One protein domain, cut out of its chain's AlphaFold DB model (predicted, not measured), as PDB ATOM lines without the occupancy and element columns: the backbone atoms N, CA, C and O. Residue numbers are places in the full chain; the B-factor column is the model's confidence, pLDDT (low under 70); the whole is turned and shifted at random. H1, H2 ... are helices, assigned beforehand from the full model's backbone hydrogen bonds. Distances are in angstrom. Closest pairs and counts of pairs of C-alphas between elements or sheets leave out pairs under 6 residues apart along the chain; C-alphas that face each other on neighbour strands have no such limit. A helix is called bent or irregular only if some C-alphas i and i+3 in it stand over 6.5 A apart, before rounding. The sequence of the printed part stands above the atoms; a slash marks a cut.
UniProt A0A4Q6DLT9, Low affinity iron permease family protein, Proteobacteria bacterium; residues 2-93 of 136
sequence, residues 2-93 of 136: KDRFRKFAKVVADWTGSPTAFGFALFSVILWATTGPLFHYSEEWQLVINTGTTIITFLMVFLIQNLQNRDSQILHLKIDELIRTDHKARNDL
ATOM      1  N   LYS A   2     -38.622 -27.481 -60.010       68.62
ATOM      2  CA  LYS A   2     -37.932 -28.330 -59.018       68.62
ATOM      3  C   LYS A   2     -36.794 -29.188 -59.600       68.62
ATOM      4  O   LYS A   2     -35.726 -29.239 -59.008       68.62
ATOM      5  N   ASP A   3     -36.958 -29.778 -60.789       76.75
ATOM      6  CA  ASP A   3     -35.906 -30.630 -61.383       76.75
ATOM      7  C   ASP A   3     -34.654 -29.866 -61.834       76.75
ATOM      8  O   ASP A   3     -33.558 -30.422 -61.808       76.75
ATOM      9  N   ARG A   4     -34.795 -28.597 -62.242       81.50
ATOM     10  CA  ARG A   4     -33.660 -27.757 -62.662       81.50
ATOM     11  C   ARG A   4     -32.839 -27.310 -61.457       81.50
ATOM     12  O   ARG A   4     -31.626 -27.481 -61.465       81.50
ATOM     13  N   PHE A   5     -33.514 -26.837 -60.406       81.25
ATOM     14  CA  PHE A   5     -32.878 -26.552 -59.119       81.25
ATOM     15  C   PHE A   5     -32.210 -27.805 -58.543       81.25
ATOM     16  O   PHE A   5     -31.070 -27.736 -58.117       81.25
ATOM     17  N   ARG A   6     -32.863 -28.971 -58.628       78.00
ATOM     18  CA  ARG A   6     -32.296 -30.246 -58.167       78.00
ATOM     19  C   ARG A   6     -31.016 -30.629 -58.908       78.00
ATOM     20  O   ARG A   6     -30.049 -31.035 -58.279       78.00
ATOM     21  N   LYS A   7     -31.000 -30.517 -60.243       81.81
ATOM     22  CA  LYS A   7     -29.790 -30.792 -61.036       81.81
ATOM     23  C   LYS A   7     -28.659 -29.838 -60.659       81.81
ATOM     24  O   LYS A   7     -27.539 -30.290 -60.475       81.81
ATOM     25  N   PHE A   8     -28.968 -28.552 -60.503       85.31
ATOM     26  CA  PHE A   8     -28.001 -27.557 -60.050       85.31
ATOM     27  C   PHE A   8     -27.464 -27.880 -58.651       85.31
ATOM     28  O   PHE A   8     -26.256 -27.966 -58.476       85.31
ATOM     29  N   ALA A   9     -28.350 -28.138 -57.688       83.06
ATOM     30  CA  ALA A   9     -27.987 -28.461 -56.316       83.06
ATOM     31  C   ALA A   9     -27.069 -29.680 -56.238       83.06
ATOM     32  O   ALA A   9     -26.058 -29.645 -55.546       83.06
ATOM     33  N   LYS A  10     -27.389 -30.727 -57.008       83.62
ATOM     34  CA  LYS A  10     -26.569 -31.933 -57.091       83.62
ATOM     35  C   LYS A  10     -25.190 -31.655 -57.688       83.62
ATOM     36  O   LYS A  10     -24.200 -32.057 -57.102       83.62
ATOM     37  N   VAL A  11     -25.114 -30.919 -58.798       85.50
ATOM     38  CA  VAL A  11     -23.828 -30.550 -59.415       85.50
ATOM     39  C   VAL A  11     -22.968 -29.719 -58.461       85.50
ATOM     40  O   VAL A  11     -21.774 -29.975 -58.343       85.50
ATOM     41  N   VAL A  12     -23.565 -28.747 -57.766       85.56
ATOM     42  CA  VAL A  12     -22.852 -27.923 -56.783       85.56
ATOM     43  C   VAL A  12     -22.359 -28.783 -55.625       85.56
ATOM     44  O   VAL A  12     -21.183 -28.709 -55.288       85.56
ATOM     45  N   ALA A  13     -23.212 -29.634 -55.056       83.75
ATOM     46  CA  ALA A  13     -22.835 -30.511 -53.955       83.75
ATOM     47  C   ALA A  13     -21.722 -31.497 -54.349       83.75
ATOM     48  O   ALA A  13     -20.703 -31.560 -53.664       83.75
ATOM     49  N   ASP A  14     -21.861 -32.179 -55.491       84.94
ATOM     50  CA  ASP A  14     -20.861 -33.115 -56.020       84.94
ATOM     51  C   ASP A  14     -19.513 -32.409 -56.252       84.94
ATOM     52  O   ASP A  14     -18.451 -32.946 -55.932       84.94
ATOM     53  N   TRP A  15     -19.542 -31.173 -56.763       87.31
ATOM     54  CA  TRP A  15     -18.332 -30.381 -56.957       87.31
ATOM     55  C   TRP A  15     -17.717 -29.946 -55.624       87.31
ATOM     56  O   TRP A  15     -16.535 -30.190 -55.400       87.31
ATOM     57  N   THR A  16     -18.501 -29.368 -54.712       85.25
ATOM     58  CA  THR A  16     -18.025 -28.901 -53.394       85.25
ATOM     59  C   THR A  16     -17.513 -30.022 -52.487       85.25
ATOM     60  O   THR A  16     -16.636 -29.771 -51.668       85.25
ATOM     61  N   GLY A  17     -18.003 -31.256 -52.651       81.75
ATOM     62  CA  GLY A  17     -17.513 -32.438 -51.936       81.75
ATOM     63  C   GLY A  17     -16.245 -33.063 -52.529       81.75
ATOM     64  O   GLY A  17     -15.695 -34.000 -51.952       81.75
ATOM     65  N   SER A  18     -15.767 -32.579 -53.681       87.94
ATOM     66  CA  SER A  18     -14.597 -33.144 -54.357       87.94
ATOM     67  C   SER A  18     -13.265 -32.710 -53.714       87.94
ATOM     68  O   SER A  18     -13.139 -31.571 -53.248       87.94
ATOM     69  N   PRO A  19     -12.206 -33.546 -53.782       88.44
ATOM     70  CA  PRO A  19     -10.858 -33.153 -53.355       88.44
ATOM     71  C   PRO A  19     -10.337 -31.901 -54.075       88.44
ATOM     72  O   PRO A  19      -9.599 -31.103 -53.501       88.44
ATOM     73  N   THR A  20     -10.751 -31.698 -55.330       88.44
ATOM     74  CA  THR A  20     -10.402 -30.509 -56.111       88.44
ATOM     75  C   THR A  20     -11.008 -29.234 -55.531       88.44
ATOM     76  O   THR A  20     -10.307 -28.230 -55.433       88.44
ATOM     77  N   ALA A  21     -12.270 -29.262 -55.091       89.06
ATOM     78  CA  ALA A  21     -12.894 -28.103 -54.455       89.06
ATOM     79  C   ALA A  21     -12.258 -27.786 -53.098       89.06
ATOM     80  O   ALA A  21     -12.027 -26.617 -52.799       89.06
ATOM     81  N   PHE A  22     -11.889 -28.811 -52.322       90.25
ATOM     82  CA  PHE A  22     -11.112 -28.616 -51.096       90.25
ATOM     83  C   PHE A  22      -9.765 -27.935 -51.382       90.25
ATOM     84  O   PHE A  22      -9.402 -26.980 -50.699       90.25
ATOM     85  N   GLY A  23      -9.057 -28.364 -52.432       94.12
ATOM     86  CA  GLY A  23      -7.821 -27.720 -52.881       94.12
ATOM     87  C   GLY A  23      -8.011 -26.242 -53.236       94.12
ATOM     88  O   GLY A  23      -7.236 -25.402 -52.780       94.12
ATOM     89  N   PHE A  24      -9.067 -25.901 -53.981       92.25
ATOM     90  CA  PHE A  24      -9.400 -24.504 -54.293       92.25
ATOM     91  C   PHE A  24      -9.760 -23.689 -53.048       92.25
ATOM     92  O   PHE A  24      -9.312 -22.548 -52.917       92.25
ATOM     93  N   ALA A  25     -10.535 -24.255 -52.121       90.88
ATOM     94  CA  ALA A  25     -10.890 -23.596 -50.868       90.88
ATOM     95  C   ALA A  25      -9.642 -23.312 -50.020       90.88
ATOM     96  O   ALA A  25      -9.432 -22.182 -49.583       90.88
ATOM     97  N   LEU A  26      -8.764 -24.307 -49.866       94.81
ATOM     98  CA  LEU A  26      -7.509 -24.164 -49.136       94.81
ATOM     99  C   LEU A  26      -6.590 -23.125 -49.788       94.81
ATOM    100  O   LEU A  26      -6.058 -22.258 -49.100       94.81
ATOM    101  N   PHE A  27      -6.447 -23.166 -51.115       95.44
ATOM    102  CA  PHE A  27      -5.687 -22.166 -51.861       95.44
ATOM    103  C   PHE A  27      -6.243 -20.753 -51.649       95.44
ATOM    104  O   PHE A  27      -5.473 -19.820 -51.438       95.44
ATOM    105  N   SER A  28      -7.568 -20.597 -51.641       92.69
ATOM    106  CA  SER A  28      -8.228 -19.305 -51.424       92.69
ATOM    107  C   SER A  28      -7.945 -18.751 -50.024       92.69
ATOM    108  O   SER A  28      -7.660 -17.562 -49.880       92.69
ATOM    109  N   VAL A  29      -7.951 -19.610 -48.998       94.06
ATOM    110  CA  VAL A  29      -7.596 -19.237 -47.617       94.06
ATOM    111  C   VAL A  29      -6.117 -18.860 -47.501       94.06
ATOM    112  O   VAL A  29      -5.793 -17.852 -46.876       94.06
ATOM    113  N   ILE A  30      -5.215 -19.625 -48.127       95.75
ATOM    114  CA  ILE A  30      -3.777 -19.316 -48.149       95.75
ATOM    115  C   ILE A  30      -3.534 -17.977 -48.849       95.75
ATOM    116  O   ILE A  30      -2.815 -17.130 -48.320       95.75
ATOM    117  N   LEU A  31      -4.158 -17.757 -50.009       94.56
ATOM    118  CA  LEU A  31      -4.046 -16.503 -50.744       94.56
ATOM    119  C   LEU A  31      -4.501 -15.334 -49.866       94.56
ATOM    120  O   LEU A  31      -3.727 -14.405 -49.664       94.56
ATOM    121  N   TRP A  32      -5.684 -15.434 -49.254       93.62
ATOM    122  CA  TRP A  32      -6.194 -14.420 -48.329       93.62
ATOM    123  C   TRP A  32      -5.238 -14.136 -47.157       93.62
ATOM    124  O   TRP A  32      -5.003 -12.974 -46.814       93.62
ATOM    125  N   ALA A  33      -4.648 -15.181 -46.567       92.31
ATOM    126  CA  ALA A  33      -3.714 -15.049 -45.453       92.31
ATOM    127  C   ALA A  33      -2.398 -14.371 -45.872       92.31
ATOM    128  O   ALA A  33      -1.884 -13.538 -45.127       92.31
ATOM    129  N   THR A  34      -1.877 -14.699 -47.060       94.00
ATOM    130  CA  THR A  34      -0.625 -14.133 -47.603       94.00
ATOM    131  C   THR A  34      -0.772 -12.708 -48.122       94.00
ATOM    132  O   THR A  34       0.187 -11.944 -48.052       94.00
ATOM    133  N   THR A  35      -1.955 -12.312 -48.602       92.00
ATOM    134  CA  THR A  35      -2.232 -10.922 -48.999       92.00
ATOM    135  C   THR A  35      -2.641 -10.045 -47.815       92.00
ATOM    136  O   THR A  35      -2.560  -8.825 -47.914       92.00
ATOM    137  N   GLY A  36      -3.016 -10.631 -46.674       89.50
ATOM    138  CA  GLY A  36      -3.393  -9.913 -45.450       89.50
ATOM    139  C   GLY A  36      -2.384  -8.869 -44.936       89.50
ATOM    140  O   GLY A  36      -2.821  -7.771 -44.587       89.50
ATOM    141  N   PRO A  37      -1.055  -9.117 -44.947       91.00
ATOM    142  CA  PRO A  37      -0.053  -8.129 -44.544       91.00
ATOM    143  C   PRO A  37      -0.053  -6.857 -45.402       91.00
ATOM    144  O   PRO A  37       0.202  -5.780 -44.873       91.00
ATOM    145  N   LEU A  38      -0.393  -6.951 -46.697       91.25
ATOM    146  CA  LEU A  38      -0.509  -5.777 -47.579       91.25
ATOM    147  C   LEU A  38      -1.660  -4.854 -47.147       91.25
ATOM    148  O   LEU A  38      -1.578  -3.638 -47.302       91.25
ATOM    149  N   PHE A  39      -2.711  -5.433 -46.566       87.06
ATOM    150  CA  PHE A  39      -3.894  -4.728 -46.068       87.06
ATOM    151  C   PHE A  39      -3.878  -4.528 -44.548       87.06
ATOM    152  O   PHE A  39      -4.897  -4.153 -43.974       87.06
ATOM    153  N   HIS A  40      -2.739  -4.776 -43.887       89.31
ATOM    154  CA  HIS A  40      -2.577  -4.669 -42.430       89.31
ATOM    155  C   HIS A  40      -3.615  -5.473 -41.627       89.31
ATOM    156  O   HIS A  40      -3.928  -5.115 -40.495       89.31
ATOM    157  N   TYR A  41      -4.171  -6.541 -42.213       86.00
ATOM    158  CA  TYR A  41      -5.306  -7.282 -41.654       86.00
ATOM    159  C   TYR A  41      -6.453  -6.369 -41.180       86.00
ATOM    160  O   TYR A  41      -6.993  -6.569 -40.091       86.00
ATOM    161  N   SER A  42      -6.820  -5.371 -41.992       90.56
ATOM    162  CA  SER A  42      -7.896  -4.425 -41.676       90.56
ATOM    163  C   SER A  42      -9.235  -5.115 -41.378       90.56
ATOM    164  O   SER A  42      -9.490  -6.243 -41.809       90.56
ATOM    165  N   GLU A  43     -10.121  -4.415 -40.668       90.94
ATOM    166  CA  GLU A  43     -11.468  -4.917 -40.366       90.94
ATOM    167  C   GLU A  43     -12.247  -5.263 -41.642       90.94
ATOM    168  O   GLU A  43     -12.868  -6.321 -41.716       90.94
ATOM    169  N   GLU A  44     -12.137  -4.441 -42.691       90.75
ATOM    170  CA  GLU A  44     -12.738  -4.716 -44.000       90.75
ATOM    171  C   GLU A  44     -12.155  -5.986 -44.642       90.75
ATOM    172  O   GLU A  44     -12.898  -6.814 -45.167       90.75
ATOM    173  N   TRP A  45     -10.836  -6.192 -44.549       91.19
ATOM    174  CA  TRP A  45     -10.162  -7.366 -45.109       91.19
ATOM    175  C   TRP A  45     -10.597  -8.678 -44.437       91.19
ATOM    176  O   TRP A  45     -10.782  -9.705 -45.101       91.19
ATOM    177  N   GLN A  46     -10.787  -8.648 -43.117       90.69
ATOM    178  CA  GLN A  46     -11.317  -9.780 -42.355       90.69
ATOM    179  C   GLN A  46     -12.816  -9.985 -42.606       90.69
ATOM    180  O   GLN A  46     -13.286 -11.122 -42.692       90.69
ATOM    181  N   LEU A  47     -13.572  -8.898 -42.767       92.31
ATOM    182  CA  LEU A  47     -15.002  -8.952 -43.046       92.31
ATOM    183  C   LEU A  47     -15.290  -9.670 -44.369       92.31
ATOM    184  O   LEU A  47     -16.192 -10.500 -44.408       92.31
ATOM    185  N   VAL A  48     -14.501  -9.441 -45.427       90.06
ATOM    186  CA  VAL A  48     -14.722 -10.089 -46.736       90.06
ATOM    187  C   VAL A  48     -14.724 -11.618 -46.631       90.06
ATOM    188  O   VAL A  48     -15.657 -12.261 -47.125       90.06
ATOM    189  N   ILE A  49     -13.723 -12.220 -45.976       92.06
ATOM    190  CA  ILE A  49     -13.653 -13.687 -45.866       92.06
ATOM    191  C   ILE A  49     -14.736 -14.238 -44.937       92.06
ATOM    192  O   ILE A  49     -15.347 -15.263 -45.248       92.06
ATOM    193  N   ASN A  50     -15.019 -13.540 -43.834       91.94
ATOM    194  CA  ASN A  50     -16.015 -13.967 -42.856       91.94
ATOM    195  C   ASN A  50     -17.429 -13.893 -43.438       91.94
ATOM    196  O   ASN A  50     -18.169 -14.879 -43.406       91.94
ATOM    197  N   THR A  51     -17.804 -12.755 -44.023       94.44
ATOM    198  CA  THR A  51     -19.113 -12.562 -44.654       94.44
ATOM    199  C   THR A  51     -19.289 -13.491 -45.852       94.44
ATOM    200  O   THR A  51     -20.325 -14.144 -45.963       94.44
ATOM    201  N   GLY A  52     -18.269 -13.628 -46.708       92.31
ATOM    202  CA  GLY A  52     -18.316 -14.527 -47.861       92.31
ATOM    203  C   GLY A  52     -18.530 -15.985 -47.455       92.31
ATOM    204  O   GLY A  52     -19.463 -16.638 -47.928       92.31
ATOM    205  N   THR A  53     -17.724 -16.483 -46.516       93.06
ATOM    206  CA  THR A  53     -17.827 -17.870 -46.034       93.06
ATOM    207  C   THR A  53     -19.156 -18.126 -45.330       93.06
ATOM    208  O   THR A  53     -19.735 -19.200 -45.487       93.06
ATOM    209  N   THR A  54     -19.688 -17.136 -44.607       94.19
ATOM    210  CA  THR A  54     -20.984 -17.252 -43.923       94.19
ATOM    211  C   THR A  54     -22.130 -17.392 -44.923       94.19
ATOM    212  O   THR A  54     -22.952 -18.294 -44.780       94.19
ATOM    213  N   ILE A  55     -22.165 -16.558 -45.968       94.25
ATOM    214  CA  ILE A  55     -23.180 -16.651 -47.028       94.25
ATOM    215  C   ILE A  55     -23.085 -18.004 -47.742       94.25
ATOM    216  O   ILE A  55     -24.101 -18.673 -47.927       94.25
ATOM    217  N   ILE A  56     -21.870 -18.436 -48.105       90.94
ATOM    218  CA  ILE A  56     -21.649 -19.734 -48.758       90.94
ATOM    219  C   ILE A  56     -22.131 -20.876 -47.860       90.94
ATOM    220  O   ILE A  56     -22.873 -21.742 -48.319       90.94
ATOM    221  N   THR A  57     -21.766 -20.857 -46.578       92.50
ATOM    222  CA  THR A  57     -22.190 -21.869 -45.601       92.50
ATOM    223  C   THR A  57     -23.708 -21.894 -45.455       92.50
ATOM    224  O   THR A  57     -24.306 -22.964 -45.512       92.50
ATOM    225  N   PHE A  58     -24.351 -20.730 -45.333       93.62
ATOM    226  CA  PHE A  58     -25.808 -20.629 -45.234       93.62
ATOM    227  C   PHE A  58     -26.504 -21.257 -46.446       93.62
ATOM    228  O   PHE A  58     -27.408 -22.074 -46.286       93.62
ATOM    229  N   LEU A  59     -26.040 -20.948 -47.660       90.62
ATOM    230  CA  LEU A  59     -26.559 -21.562 -48.884       90.62
ATOM    231  C   LEU A  59     -26.288 -23.074 -48.932       90.62
ATOM    232  O   LEU A  59     -27.161 -23.841 -49.349       90.62
ATOM    233  N   MET A  60     -25.113 -23.513 -48.472       89.25
ATOM    234  CA  MET A  60     -24.744 -24.928 -48.402       89.25
ATOM    235  C   MET A  60     -25.660 -25.726 -47.478       89.25
ATOM    236  O   MET A  60     -25.991 -26.855 -47.825       89.25
ATOM    237  N   VAL A  61     -26.141 -25.160 -46.366       91.50
ATOM    238  CA  VAL A  61     -27.109 -25.852 -45.497       91.50
ATOM    239  C   VAL A  61     -28.362 -26.247 -46.284       91.50
ATOM    240  O   VAL A  61     -28.763 -27.408 -46.239       91.50
ATOM    241  N   PHE A  62     -28.948 -25.338 -47.069       89.06
ATOM    242  CA  PHE A  62     -30.134 -25.660 -47.876       89.06
ATOM    243  C   PHE A  62     -29.842 -26.668 -48.989       89.06
ATOM    244  O   PHE A  62     -30.673 -27.532 -49.277       89.06
ATOM    245  N   LEU A  63     -28.671 -26.564 -49.623       87.00
ATOM    246  CA  LEU A  63     -28.226 -27.513 -50.647       87.00
ATOM    247  C   LEU A  63     -28.088 -28.923 -50.065       87.00
ATOM    248  O   LEU A  63     -28.672 -29.867 -50.595       87.00
ATOM    249  N   ILE A  64     -27.373 -29.043 -48.948       87.44
ATOM    250  CA  ILE A  64     -27.151 -30.303 -48.241       87.44
ATOM    251  C   ILE A  64     -28.486 -30.882 -47.774       87.44
ATOM    252  O   ILE A  64     -28.746 -32.049 -48.042       87.44
ATOM    253  N   GLN A  65     -29.370 -30.080 -47.174       87.62
ATOM    254  CA  GLN A  65     -30.707 -30.529 -46.772       87.62
ATOM    255  C   GLN A  65     -31.529 -31.045 -47.960       87.62
ATOM    256  O   GLN A  65     -32.218 -32.055 -47.842       87.62
ATOM    257  N   ASN A  66     -31.458 -30.388 -49.125       86.94
ATOM    258  CA  ASN A  66     -32.174 -30.851 -50.315       86.94
ATOM    259  C   ASN A  66     -31.670 -32.213 -50.806       86.94
ATOM    260  O   ASN A  66     -32.487 -33.065 -51.166       86.94
ATOM    261  N   LEU A  67     -30.349 -32.407 -50.823       85.38
ATOM    262  CA  LEU A  67     -29.742 -33.681 -51.196       85.38
ATOM    263  C   LEU A  67     -30.045 -34.763 -50.160       85.38
ATOM    264  O   LEU A  67     -30.554 -35.813 -50.533       85.38
ATOM    265  N   GLN A  68     -29.827 -34.482 -48.874       87.44
ATOM    266  CA  GLN A  68     -30.072 -35.417 -47.775       87.44
ATOM    267  C   GLN A  68     -31.527 -35.884 -47.747       87.44
ATOM    268  O   GLN A  68     -31.775 -37.084 -47.761       87.44
ATOM    269  N   ASN A  69     -32.499 -34.968 -47.821       88.56
ATOM    270  CA  ASN A  69     -33.919 -35.339 -47.846       88.56
ATOM    271  C   ASN A  69     -34.255 -36.269 -49.021       88.56
ATOM    272  O   ASN A  69     -35.123 -37.133 -48.906       88.56
ATOM    273  N   ARG A  70     -33.587 -36.093 -50.167       85.62
ATOM    274  CA  ARG A  70     -33.802 -36.926 -51.350       85.62
ATOM    275  C   ARG A  70     -33.120 -38.284 -51.232       85.62
ATOM    276  O   ARG A  70     -33.728 -39.282 -51.612       85.62
ATOM    277  N   ASP A  71     -31.884 -38.314 -50.755       88.62
ATOM    278  CA  ASP A  71     -31.123 -39.548 -50.593       88.62
ATOM    279  C   ASP A  71     -31.769 -40.446 -49.535       88.62
ATOM    280  O   ASP A  71     -31.895 -41.645 -49.778       88.62
ATOM    281  N   SER A  72     -32.306 -39.867 -48.454       89.50
ATOM    282  CA  SER A  72     -33.134 -40.595 -47.488       89.50
ATOM    283  C   SER A  72     -34.348 -41.235 -48.162       89.50
ATOM    284  O   SER A  72     -34.515 -42.444 -48.071       89.50
ATOM    285  N   GLN A  73     -35.149 -40.480 -48.929       88.75
ATOM    286  CA  GLN A  73     -36.313 -41.041 -49.642       88.75
ATOM    287  C   GLN A  73     -35.937 -42.183 -50.594       88.75
ATOM    288  O   GLN A  73     -36.646 -43.178 -50.692       88.75
ATOM    289  N   ILE A  74     -34.824 -42.047 -51.323       89.81
ATOM    290  CA  ILE A  74     -34.349 -43.108 -52.221       89.81
ATOM    291  C   ILE A  74     -33.922 -44.341 -51.421       89.81
ATOM    292  O   ILE A  74     -34.143 -45.461 -51.877       89.81
ATOM    293  N   LEU A  75     -33.289 -44.147 -50.265       91.06
ATOM    294  CA  LEU A  75     -32.881 -45.229 -49.381       91.06
ATOM    295  C   LEU A  75     -34.095 -45.980 -48.825       91.06
ATOM    296  O   LEU A  75     -34.092 -47.204 -48.924       91.06
ATOM    297  N   HIS A  76     -35.130 -45.273 -48.352       87.56
ATOM    298  CA  HIS A  76     -36.404 -45.874 -47.929       87.56
ATOM    299  C   HIS A  76     -36.989 -46.746 -49.047       87.56
ATOM    300  O   HIS A  76     -37.067 -47.957 -48.885       87.56
ATOM    301  N   LEU A  77     -37.185 -46.195 -50.251       86.88
ATOM    302  CA  LEU A  77     -37.724 -46.952 -51.392       86.88
ATOM    303  C   LEU A  77     -36.910 -48.206 -51.756       86.88
ATOM    304  O   LEU A  77     -37.464 -49.212 -52.195       86.88
ATOM    305  N   LYS A  78     -35.578 -48.150 -51.626       88.44
ATOM    306  CA  LYS A  78     -34.721 -49.318 -51.869       88.44
ATOM    307  C   LYS A  78     -34.898 -50.386 -50.793       88.44
ATOM    308  O   LYS A  78     -34.873 -51.566 -51.129       88.44
ATOM    309  N   ILE A  79     -35.035 -49.987 -49.530       88.38
ATOM    310  CA  ILE A  79     -35.312 -50.904 -48.419       88.38
ATOM    311  C   ILE A  79     -36.708 -51.504 -48.578       88.38
ATOM    312  O   ILE A  79     -36.848 -52.715 -48.431       88.38
ATOM    313  N   ASP A  80     -37.696 -50.706 -48.971       84.88
ATOM    314  CA  ASP A  80     -39.069 -51.163 -49.181       84.88
ATOM    315  C   ASP A  80     -39.134 -52.253 -50.254       84.88
ATOM    316  O   ASP A  80     -39.780 -53.283 -50.070       84.88
ATOM    317  N   GLU A  81     -38.393 -52.089 -51.353       85.62
ATOM    318  CA  GLU A  81     -38.295 -53.118 -52.392       85.62
ATOM    319  C   GLU A  81     -37.585 -54.391 -51.888       85.62
ATOM    320  O   GLU A  81     -37.997 -55.506 -52.217       85.62
ATOM    321  N   LEU A  82     -36.545 -54.265 -51.053       85.06
ATOM    322  CA  LEU A  82     -35.880 -55.420 -50.433       85.06
ATOM    323  C   LEU A  82     -36.803 -56.168 -49.458       85.06
ATOM    324  O   LEU A  82     -36.841 -57.395 -49.483       85.06
ATOM    325  N   ILE A  83     -37.568 -55.452 -48.630       82.00
ATOM    326  CA  ILE A  83     -38.551 -56.038 -47.708       82.00
ATOM    327  C   ILE A  83     -39.661 -56.727 -48.504       82.00
ATOM    328  O   ILE A  83     -40.013 -57.865 -48.220       82.00
ATOM    329  N   ARG A  84     -40.174 -56.075 -49.551       78.31
ATOM    330  CA  ARG A  84     -41.238 -56.629 -50.393       78.31
ATOM    331  C   ARG A  84     -40.823 -57.910 -51.124       78.31
ATOM    332  O   ARG A  84     -41.666 -58.776 -51.360       78.31
ATOM    333  N   THR A  85     -39.561 -58.015 -51.542       79.56
ATOM    334  CA  THR A  85     -39.045 -59.181 -52.282       79.56
ATOM    335  C   THR A  85     -38.658 -60.351 -51.372       79.56
ATOM    336  O   THR A  85     -38.621 -61.493 -51.835       79.56
ATOM    337  N   ASP A  86     -38.440 -60.108 -50.077       75.06
ATOM    338  CA  ASP A  86     -38.231 -61.161 -49.087       75.06
ATOM    339  C   ASP A  86     -39.575 -61.700 -48.568       75.06
ATOM    340  O   ASP A  86     -40.224 -61.114 -47.710       75.06
ATOM    341  N   HIS A  87     -39.992 -62.878 -49.047       59.31
ATOM    342  CA  HIS A  87     -41.250 -63.539 -48.649       59.31
ATOM    343  C   HIS A  87     -41.387 -63.835 -47.136       59.31
ATOM    344  O   HIS A  87     -42.457 -64.266 -46.700       59.31
ATOM    345  N   LYS A  88     -40.322 -63.662 -46.338       60.19
ATOM    346  CA  LYS A  88     -40.322 -63.808 -44.873       60.19
ATOM    347  C   LYS A  88     -40.360 -62.472 -44.127       60.19
ATOM    348  O   LYS A  88     -40.588 -62.486 -42.916       60.19
ATOM    349  N   ALA A  89     -40.145 -61.345 -44.800       61.94
ATOM    350  CA  ALA A  89     -40.195 -60.035 -44.179       61.94
ATOM    351  C   ALA A  89     -41.655 -59.590 -43.997       61.94
ATOM    352  O   ALA A  89     -42.513 -59.788 -44.858       61.94
ATOM    353  N   ARG A  90     -41.971 -59.019 -42.827       61.44
ATOM    354  CA  ARG A  90     -43.319 -58.517 -42.530       61.44
ATOM    355  C   ARG A  90     -43.557 -57.223 -43.299       61.44
ATOM    356  O   ARG A  90     -42.942 -56.208 -42.982       61.44
ATOM    357  N   ASN A  91     -44.518 -57.243 -44.220       64.56
ATOM    358  CA  ASN A  91     -44.992 -56.041 -44.915       64.56
ATOM    359  C   ASN A  91     -45.489 -54.942 -43.956       64.56
ATOM    360  O   ASN A  91     -45.485 -53.779 -44.333       64.56
ATOM    361  N   ASP A  92     -45.841 -55.277 -42.707       65.44
ATOM    362  CA  ASP A  92     -46.177 -54.300 -41.656       65.44
ATOM    363  C   ASP A  92     -45.055 -53.282 -41.371       65.44
ATOM    364  O   ASP A  92     -45.322 -52.243 -40.767       65.44
ATOM    365  N   LEU A  93     -43.812 -53.586 -41.770       68.44
ATOM    366  CA  LEU A  93     -42.636 -52.727 -41.602       68.44
ATOM    367  C   LEU A  93     -42.424 -51.735 -42.759       68.44
ATOM    368  O   LEU A  93     -41.544 -50.889 -42.646       68.44
TER     369      LEU A  93
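What this domain is: This is residues 2 to 93 of the 136 residues of the protein "Low affinity iron permease family protein" of Proteobacteria bacterium (UniProt A0A4Q6DLT9). One very long helix, H3, makes the long axis of the model, and H1 crosses it near its middle. Between them in the chain, H2 folds back beside the first half of H3, running the opposite way at a shallow tilt of 12 degrees, but stands off from it and meets it only just, near the turn that joins them; H1, H2 and this half of H3 make an open frame with an empty middle, and beyond the crossing, residues 71 to 79 of H3 and residues 85 to 90 stick out. The printed part has 92 residues with three named helices, in the order H1, H2, H3, and no named strand; the class is all helix. The whole is extended, with a radius of gyration of the C-alphas of 21.2 A, and is a rod with spans of 71 by 24 by 23 A.

How they stand to each other: H1, residues 2 to 16, and H3, residues 43 to 85, touch, with Ala 9 and Leu 63 as their closest C-alphas, 5.8 A apart. They run opposite ways at a steep tilt of 66 degrees, and H3 touches H1 with residues 63 to 67 alone. H1 and H2, residues 19 to 39, are close but not clearly touching: their closest C-alphas, those of Trp 15 and Ala 21, are 6.4 A apart. They run the same way at a steep tilt of 69 degrees, only just short of about perpendicular. H2 and H3 form a helical hairpin, running opposite ways at a shallow tilt of 12 degrees. They only just touch, with 3 pairs of C-alphas within 8 A, through residues 32 to 39 of H2 and 45 to 49 of H3 alone; the closest C-alphas, those of Phe 39 and Trp 45, are 6.9 A apart. In H1 every O i to N i+4 pair is within hydrogen-bond range; in H2 it is 14 of 17 and in H3 37 of 39.

Where its parts are: H1 begins at C-alpha 2, at (-37.932, -28.330, -59.018), and is 20.7 A long from first to last C-alpha. H2 is 30.2 A long and only just irregular: C-alphas 34 and 37 are 6.8 A apart. H3 begins at C-alpha 43, at (-11.468, -4.917, -40.366), and ends 62.0 A away at C-alpha 85, at (-39.045, -59.181, -52.282).

The domain as a whole: The two C-alphas farthest apart, those of His 40 and His 87, are 70.7 A from each other. The printed part has no cut, and the links from H1 to H2 and from H2 to H3 are tight, with 2 and 3 residues. Residues 17 to 23, of which 19 to 23 belong to H2, and residues 50 to 59 of H3 also stand free. The mean pLDDT of the printed part is 86.3, and residue 2 and residues 87 to 93 are under 70.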